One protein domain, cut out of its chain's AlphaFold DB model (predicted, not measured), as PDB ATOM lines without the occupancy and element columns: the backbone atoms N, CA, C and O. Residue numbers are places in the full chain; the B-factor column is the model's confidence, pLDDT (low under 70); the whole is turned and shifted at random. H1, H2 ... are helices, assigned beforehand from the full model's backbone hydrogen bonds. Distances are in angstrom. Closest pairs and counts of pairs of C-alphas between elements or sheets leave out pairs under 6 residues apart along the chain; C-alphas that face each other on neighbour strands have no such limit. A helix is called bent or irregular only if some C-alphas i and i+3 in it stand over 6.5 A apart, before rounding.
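Overview. This is residues 6 to 59 of the 87 residues of an uncharacterized protein of Hordeum vulgare subsp. vulgare (UniProt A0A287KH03). One long helix, H3, makes the length of the domain, and the two shorter helices, H1 and H2, gather at its first part as a small head, with H1 crossing H3 and H2 by its beginning. Past a kink near residue 49, the last part of H3, residues 49 to 55, sticks out. The printed part has 54 residues with three named helices, in the order H1, H2, H3, and no named strand: the class is all helix. It is only just loose, close to compact, with a radius of gyration of the C-alphas of 12.4 A, and a rod of 40 by 17 by 16 A.

Arrangement. H3, residues 33 to 55, touches H1, residues 6 to 18, with residues 35 to 43 alone. The closest C-alphas, of Ala 12 and Val 40, are 4.4 A apart. The two helices are only just about perpendicular, at 71 degrees. H3 touches H2, residues 24 to 29, with residues 33 to 36 alone. The closest C-alphas, of Asp 26 and Gln 33, are 6.9 A apart, and the helices are about perpendicular at 86 degrees. H1 and H2 form a helical hairpin: they touch, with the C-alphas of Ala 11 and Thr 25 closest at 6.2 A, and run opposite ways at a steep tilt of 41 degrees. The helix packing is mostly crossed, with no touching pair at a shallow tilt. In H1 every O i to N i+4 pair is within hydrogen-bond range; in H2 1 of 2 and in H3 17 of 19 are.

Along the chain. H3 is 28.6 A from C-alpha 33 at (2.880, -17.270, -53.521) to C-alpha 55 at (0.208, -4.041, -28.324). It has a kink of 50 degrees near residue 49 and is irregular, with C-alphas 50 and 53 7.7 A apart. H1 is 18.1 A long and begins at C-alpha 6, (15.897, -9.237, -48.532). H2 is 8.8 A long.

Size, cuts and confidence. The two C-alphas farthest apart, of Arg 30 and Pro 59, are 40.3 A apart. The printed part has no cut, and both links, H1 to H2 and H2 to H3, are tight. Residues 49 to 55, which belong to H3, stand free. The mean pLDDT of the printed part is 87.1, that of H2 is 75, and no printed residue is under 70.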
ATOM      1  N   TYR A   6      16.416 -10.544 -48.139       84.94
ATOM      2  CA  TYR A   6      15.897  -9.237 -48.532       84.94
ATOM      3  C   TYR A   6      14.607  -9.360 -49.350       84.94
ATOM      4  O   TYR A   6      13.590  -8.790 -48.974       84.94
ATOM      5  N   GLN A   7      14.614 -10.186 -50.399       84.25
ATOM      6  CA  GLN A   7      13.437 -10.463 -51.230       84.25
ATOM      7  C   GLN A   7      12.243 -10.973 -50.414       84.25
ATOM      8  O   GLN A   7      11.130 -10.474 -50.564       84.25
ATOM      9  N   ASN A   8      12.488 -11.918 -49.504       86.06
ATOM     10  CA  ASN A   8      11.451 -12.471 -48.632       86.06
ATOM     11  C   ASN A   8      10.836 -11.401 -47.713       86.06
ATOM     12  O   ASN A   8       9.617 -11.362 -47.535       86.06
ATOM     13  N   ILE A   9      11.662 -10.520 -47.140       87.75
ATOM     14  CA  ILE A   9      11.190  -9.428 -46.279       87.75
ATOM     15  C   ILE A   9      10.430  -8.384 -47.101       87.75
ATOM     16  O   ILE A   9       9.343  -7.983 -46.694       87.75
ATOM     17  N   SER A  10      10.937  -7.989 -48.271       87.88
ATOM     18  CA  SER A  10      10.253  -7.037 -49.151       87.88
ATOM     19  C   SER A  10       8.873  -7.541 -49.578       87.88
ATOM     20  O   SER A  10       7.909  -6.783 -49.503       87.88
ATOM     21  N   ALA A  11       8.745  -8.823 -49.937       87.75
ATOM     22  CA  ALA A  11       7.459  -9.430 -50.286       87.75
ATOM     23  C   ALA A  11       6.474  -9.418 -49.113       87.75
ATOM     24  O   ALA A  11       5.312  -9.050 -49.276       87.75
ATOM     25  N   ALA A  12       6.953  -9.766 -47.915       89.44
ATOM     26  CA  ALA A  12       6.133  -9.725 -46.711       89.44
ATOM     27  C   ALA A  12       5.646  -8.305 -46.389       89.44
ATOM     28  O   ALA A  12       4.472  -8.117 -46.073       89.44
ATOM     29  N   MET A  13       6.527  -7.310 -46.502       88.88
ATOM     30  CA  MET A  13       6.185  -5.911 -46.250       88.88
ATOM     31  C   MET A  13       5.168  -5.376 -47.258       88.88
ATOM     32  O   MET A  13       4.258  -4.667 -46.854       88.88
ATOM     33  N   TRP A  14       5.275  -5.738 -48.538       87.44
ATOM     34  CA  TRP A  14       4.315  -5.321 -49.565       87.44
ATOM     35  C   TRP A  14       2.906  -5.852 -49.301       87.44
ATOM     36  O   TRP A  14       1.950  -5.077 -49.298       87.44
ATOM     37  N   VAL A  15       2.787  -7.152 -49.015       89.88
ATOM     38  CA  VAL A  15       1.500  -7.774 -48.668       89.88
ATOM     39  C   VAL A  15       0.881  -7.102 -47.443       89.88
ATOM     40  O   VAL A  15      -0.310  -6.810 -47.441       89.88
ATOM     41  N   LEU A  16       1.681  -6.806 -46.415       89.25
ATOM     42  CA  LEU A  16       1.187  -6.195 -45.178       89.25
ATOM     43  C   LEU A  16       0.861  -4.702 -45.314       89.25
ATOM     44  O   LEU A  16      -0.108  -4.246 -44.717       89.25
ATOM     45  N   ALA A  17       1.652  -3.941 -46.071       88.75
ATOM     46  CA  ALA A  17       1.473  -2.498 -46.212       88.75
ATOM     47  C   ALA A  17       0.278  -2.143 -47.104       88.75
ATOM     48  O   ALA A  17      -0.437  -1.186 -46.815       88.75
ATOM     49  N   TYR A  18       0.066  -2.910 -48.176       86.19
ATOM     50  CA  TYR A  18      -0.961  -2.615 -49.176       86.19
ATOM     51  C   TYR A  18      -2.165  -3.560 -49.120       86.19
ATOM     52  O   TYR A  18      -3.127  -3.353 -49.853       86.19
ATOM     53  N   GLY A  19      -2.127  -4.603 -48.283       84.69
ATOM     54  CA  GLY A  19      -3.198  -5.600 -48.211       84.69
ATOM     55  C   GLY A  19      -3.374  -6.394 -49.509       84.69
ATOM     56  O   GLY A  19      -4.464  -6.892 -49.778       84.69
ATOM     57  N   ILE A  20      -2.327  -6.481 -50.335       82.88
ATOM     58  CA  ILE A  20      -2.394  -7.157 -51.632       82.88
ATOM     59  C   ILE A  20      -2.297  -8.681 -51.481       82.88
ATOM     60  O   ILE A  20      -1.624  -9.170 -50.567       82.88
ATOM     61  N   PRO A  21      -2.921  -9.452 -52.384       83.25
ATOM     62  CA  PRO A  21      -2.787 -10.903 -52.391       83.25
ATOM     63  C   PRO A  21      -1.324 -11.354 -52.571       83.25
ATOM     64  O   PRO A  21      -0.519 -10.697 -53.230       83.25
ATOM     65  N   ALA A  22      -0.955 -12.488 -51.968       80.81
ATOM     66  CA  ALA A  22       0.434 -12.963 -51.968       80.81
ATOM     67  C   ALA A  22       0.943 -13.378 -53.364       80.81
ATOM     68  O   ALA A  22       2.141 -13.309 -53.623       80.81
ATOM     69  N   ASP A  23       0.054 -13.783 -54.263       78.94
ATOM     70  CA  ASP A  23       0.323 -14.116 -55.664       78.94
ATOM     71  C   ASP A  23       0.701 -12.894 -56.515       78.94
ATOM     72  O   ASP A  23       1.512 -13.029 -57.427       78.94
ATOM     73  N   TYR A  24       0.258 -11.682 -56.156       78.12
ATOM     74  CA  TYR A  24       0.688 -10.447 -56.837       78.12
ATOM     75  C   TYR A  24       2.184 -10.152 -56.665       78.12
ATOM     76  O   TYR A  24       2.778  -9.414 -57.448       78.12
ATOM     77  N   THR A  25       2.833 -10.728 -55.648       74.31
ATOM     78  CA  THR A  25       4.280 -10.545 -55.460       74.31
ATOM     79  C   THR A  25       5.126 -11.291 -56.494       74.31
ATOM     80  O   THR A  25       6.296 -10.944 -56.669       74.31
ATOM     81  N   ASP A  26       4.553 -12.252 -57.226       74.38
ATOM     82  CA  ASP A  26       5.255 -12.949 -58.305       74.38
ATOM     83  C   ASP A  26       5.490 -12.029 -59.516       74.38
ATOM     84  O   ASP A  26       6.554 -12.066 -60.129       74.38
ATOM     85  N   GLU A  27       4.566 -11.108 -59.795       73.62
ATOM     86  CA  GLU A  27       4.685 -10.164 -60.913       73.62
ATOM     87  C   GLU A  27       5.827  -9.151 -60.703       73.62
ATOM     88  O   GLU A  27       6.580  -8.846 -61.629       73.62
ATOM     89  N   TYR A  28       6.011  -8.673 -59.467       72.12
ATOM     90  CA  TYR A  28       6.973  -7.608 -59.151       72.12
ATOM     91  C   TYR A  28       8.300  -8.112 -58.582       72.12
ATOM     92  O   TYR A  28       9.367  -7.599 -58.923       72.12
ATOM     93  N   LEU A  29       8.252  -9.099 -57.686       75.38
ATOM     94  CA  LEU A  29       9.428  -9.611 -56.980       75.38
ATOM     95  C   LEU A  29       9.877 -10.976 -57.513       75.38
ATOM     96  O   LEU A  29      10.962 -11.431 -57.139       75.38
ATOM     97  N   ARG A  30       9.085 -11.596 -58.406       81.38
ATOM     98  CA  ARG A  30       9.309 -12.943 -58.961       81.38
ATOM     99  C   ARG A  30       9.423 -14.001 -57.871       81.38
ATOM    100  O   ARG A  30      10.251 -14.905 -57.967       81.38
ATOM    101  N   ILE A  31       8.645 -13.827 -56.802       83.06
ATOM    102  CA  ILE A  31       8.566 -14.732 -55.658       83.06
ATOM    103  C   ILE A  31       7.214 -15.429 -55.703       83.06
ATOM    104  O   ILE A  31       6.171 -14.783 -55.664       83.06
ATOM    105  N   GLY A  32       7.243 -16.761 -55.711       84.44
ATOM    106  CA  GLY A  32       6.023 -17.557 -55.708       84.44
ATOM    107  C   GLY A  32       5.203 -17.370 -54.428       84.44
ATOM    108  O   GLY A  32       5.757 -17.236 -53.328       84.44
ATOM    109  N   GLN A  33       3.880 -17.452 -54.577       86.38
ATOM    110  CA  GLN A  33       2.880 -17.270 -53.521       86.38
ATOM    111  C   GLN A  33       3.240 -17.991 -52.211       86.38
ATOM    112  O   GLN A  33       3.266 -17.361 -51.156       86.38
ATOM    113  N   ASP A  34       3.606 -19.276 -52.269       88.19
ATOM    114  CA  ASP A  34       3.958 -20.073 -51.084       88.19
ATOM    115  C   ASP A  34       5.114 -19.468 -50.275       88.19
ATOM    116  O   ASP A  34       5.103 -19.465 -49.036       88.19
ATOM    117  N   THR A  35       6.119 -18.925 -50.966       87.44
ATOM    118  CA  THR A  35       7.275 -18.302 -50.314       87.44
ATOM    119  C   THR A  35       6.898 -16.957 -49.706       87.44
ATOM    120  O   THR A  35       7.304 -16.660 -48.577       87.44
ATOM    121  N   THR A  36       6.074 -16.169 -50.396       88.50
ATOM    122  CA  THR A  36       5.542 -14.906 -49.873       88.50
ATOM    123  C   THR A  36       4.684 -15.146 -48.636       88.50
ATOM    124  O   THR A  36       4.945 -14.553 -47.589       88.50
ATOM    125  N   THR A  37       3.744 -16.092 -48.677       89.06
ATOM    126  CA  THR A  37       2.911 -16.463 -47.525       89.06
ATOM    127  C   THR A  37       3.756 -16.956 -46.350       89.06
ATOM    128  O   THR A  37       3.532 -16.562 -45.200       89.06
ATOM    129  N   ALA A  38       4.776 -17.782 -46.605       91.00
ATOM    130  CA  ALA A  38       5.699 -18.219 -45.562       91.00
ATOM    131  C   ALA A  38       6.482 -17.045 -44.949       91.00
ATOM    132  O   ALA A  38       6.707 -17.036 -43.733       91.00
ATOM    133  N   SER A  39       6.872 -16.066 -45.764       90.31
ATOM    134  CA  SER A  39       7.604 -14.871 -45.335       90.31
ATOM    135  C   SER A  39       6.727 -13.937 -44.503       90.31
ATOM    136  O   SER A  39       7.131 -13.568 -43.401       90.31
ATOM    137  N   VAL A  40       5.493 -13.666 -44.945       91.38
ATOM    138  CA  VAL A  40       4.483 -12.908 -44.183       91.38
ATOM    139  C   VAL A  40       4.258 -13.548 -42.818       91.38
ATOM    140  O   VAL A  40       4.343 -12.877 -41.792       91.38
ATOM    141  N   ARG A  41       4.058 -14.870 -42.768       92.94
ATOM    142  CA  ARG A  41       3.842 -15.590 -41.507       92.94
ATOM    143  C   ARG A  41       5.042 -15.499 -40.563       92.94
ATOM    144  O   ARG A  41       4.856 -15.365 -39.356       92.94
ATOM    145  N   LYS A  42       6.271 -15.607 -41.078       92.75
ATOM    146  CA  LYS A  42       7.491 -15.462 -40.263       92.75
ATOM    147  C   LYS A  42       7.634 -14.040 -39.729       92.75
ATOM    148  O   LYS A  42       7.925 -13.876 -38.547       92.75
ATOM    149  N   PHE A  43       7.389 -13.042 -40.574       90.50
ATOM    150  CA  PHE A  43       7.429 -11.636 -40.192       90.50
ATOM    151  C   PHE A  43       6.386 -11.324 -39.113       90.50
ATOM    152  O   PHE A  43       6.740 -10.812 -38.056       90.50
ATOM    153  N   ALA A  44       5.130 -11.735 -39.311       91.69
ATOM    154  CA  ALA A  44       4.062 -11.543 -38.333       91.69
ATOM    155  C   ALA A  44       4.393 -12.195 -36.981       91.69
ATOM    156  O   ALA A  44       4.249 -11.562 -35.943       91.69
ATOM    157  N   LYS A  45       4.919 -13.430 -36.975       94.19
ATOM    158  CA  LYS A  45       5.378 -14.084 -35.736       94.19
ATOM    159  C   LYS A  45       6.481 -13.300 -35.027       94.19
ATOM    160  O   LYS A  45       6.490 -13.262 -33.802       94.19
ATOM    161  N   LEU A  46       7.409 -12.700 -35.775       93.69
ATOM    162  CA  LEU A  46       8.466 -11.871 -35.198       93.69
ATOM    163  C   LEU A  46       7.889 -10.595 -34.578       93.69
ATOM    164  O   LEU A  46       8.224 -10.285 -33.442       93.69
ATOM    165  N   VAL A  47       6.989  -9.905 -35.282       92.56
ATOM    166  CA  VAL A  47       6.305  -8.708 -34.768       92.56
ATOM    167  C   VAL A  47       5.523  -9.037 -33.500       92.56
ATOM    168  O   VAL A  47       5.697  -8.364 -32.494       92.56
ATOM    169  N   ILE A  48       4.735 -10.116 -33.507       94.12
ATOM    170  CA  ILE A  48       3.992 -10.579 -32.326       94.12
ATOM    171  C   ILE A  48       4.949 -10.903 -31.177       94.12
ATOM    172  O   ILE A  48       4.686 -10.541 -30.041       94.12
ATOM    173  N   ARG A  49       6.083 -11.552 -31.447       95.50
ATOM    174  CA  ARG A  49       7.062 -11.860 -30.398       95.50
ATOM    175  C   ARG A  49       7.696 -10.604 -29.793       95.50
ATOM    176  O   ARG A  49       8.011 -10.614 -28.613       95.50
ATOM    177  N   LEU A  50       7.955  -9.578 -30.602       95.38
ATOM    178  CA  LEU A  50       8.639  -8.360 -30.156       95.38
ATOM    179  C   LEU A  50       7.693  -7.364 -29.483       95.38
ATOM    180  O   LEU A  50       8.098  -6.683 -28.551       95.38
ATOM    181  N   TYR A  51       6.458  -7.280 -29.969       92.88
ATOM    182  CA  TYR A  51       5.515  -6.214 -29.632       92.88
ATOM    183  C   TYR A  51       4.193  -6.738 -29.063       92.88
ATOM    184  O   TYR A  51       3.353  -5.952 -28.642       92.88
ATOM    185  N   GLY A  52       3.973  -8.052 -29.049       93.62
ATOM    186  CA  GLY A  52       2.702  -8.649 -28.638       93.62
ATOM    187  C   GLY A  52       2.325  -8.311 -27.203       93.62
ATOM    188  O   GLY A  52       1.181  -7.949 -26.953       93.62
ATOM    189  N   ASP A  53       3.288  -8.339 -26.285       92.06
ATOM    190  CA  ASP A  53       3.031  -8.043 -24.873       92.06
ATOM    191  C   ASP A  53       2.563  -6.593 -24.660       92.06
ATOM    192  O   ASP A  53       1.731  -6.325 -23.795       92.06
ATOM    193  N   GLU A  54       3.056  -5.656 -25.475       89.25
ATOM    194  CA  GLU A  54       2.694  -4.239 -25.391       89.25
ATOM    195  C   GLU A  54       1.410  -3.915 -26.167       89.25
ATOM    196  O   GLU A  54       0.565  -3.184 -25.657       89.25
ATOM    197  N   TYR A  55       1.243  -4.468 -27.372       87.81
ATOM    198  CA  TYR A  55       0.208  -4.041 -28.324       87.81
ATOM    199  C   TYR A  55      -0.960  -5.022 -28.498       87.81
ATOM    200  O   TYR A  55      -1.991  -4.630 -29.040       87.81
ATOM    201  N   LEU A  56      -0.833  -6.285 -28.071       89.56
ATOM    202  CA  LEU A  56      -1.934  -7.265 -28.104       89.56
ATOM    203  C   LEU A  56      -2.616  -7.453 -26.744       89.56
ATOM    204  O   LEU A  56      -3.577  -8.217 -26.641       89.56
ATOM    205  N   ARG A  57      -2.149  -6.763 -25.698       91.00
ATOM    206  CA  ARG A  57      -2.861  -6.688 -24.418       91.00
ATOM    207  C   ARG A  57      -4.073  -5.761 -24.516       91.00
ATOM    208  O   ARG A  57      -4.160  -4.908 -25.397       91.00
ATOM    209  N   ALA A  58      -4.989  -5.891 -23.559       88.88
ATOM    210  CA  ALA A  58      -6.031  -4.889 -23.375       88.88
ATOM    211  C   ALA A  58      -5.390  -3.510 -23.079       88.88
ATOM    212  O   ALA A  58      -4.436  -3.453 -22.286       88.88
ATOM    213  N   PRO A  59      -5.890  -2.417 -23.690       86.69
ATOM    214  CA  PRO A  59      -5.450  -1.067 -23.355       86.69
ATOM    215  C   PRO A  59      -5.666  -0.787 -21.869       86.69
ATOM    216  O   PRO A  59      -6.696  -1.154 -21.304       86.69
TER     217      PRO A  59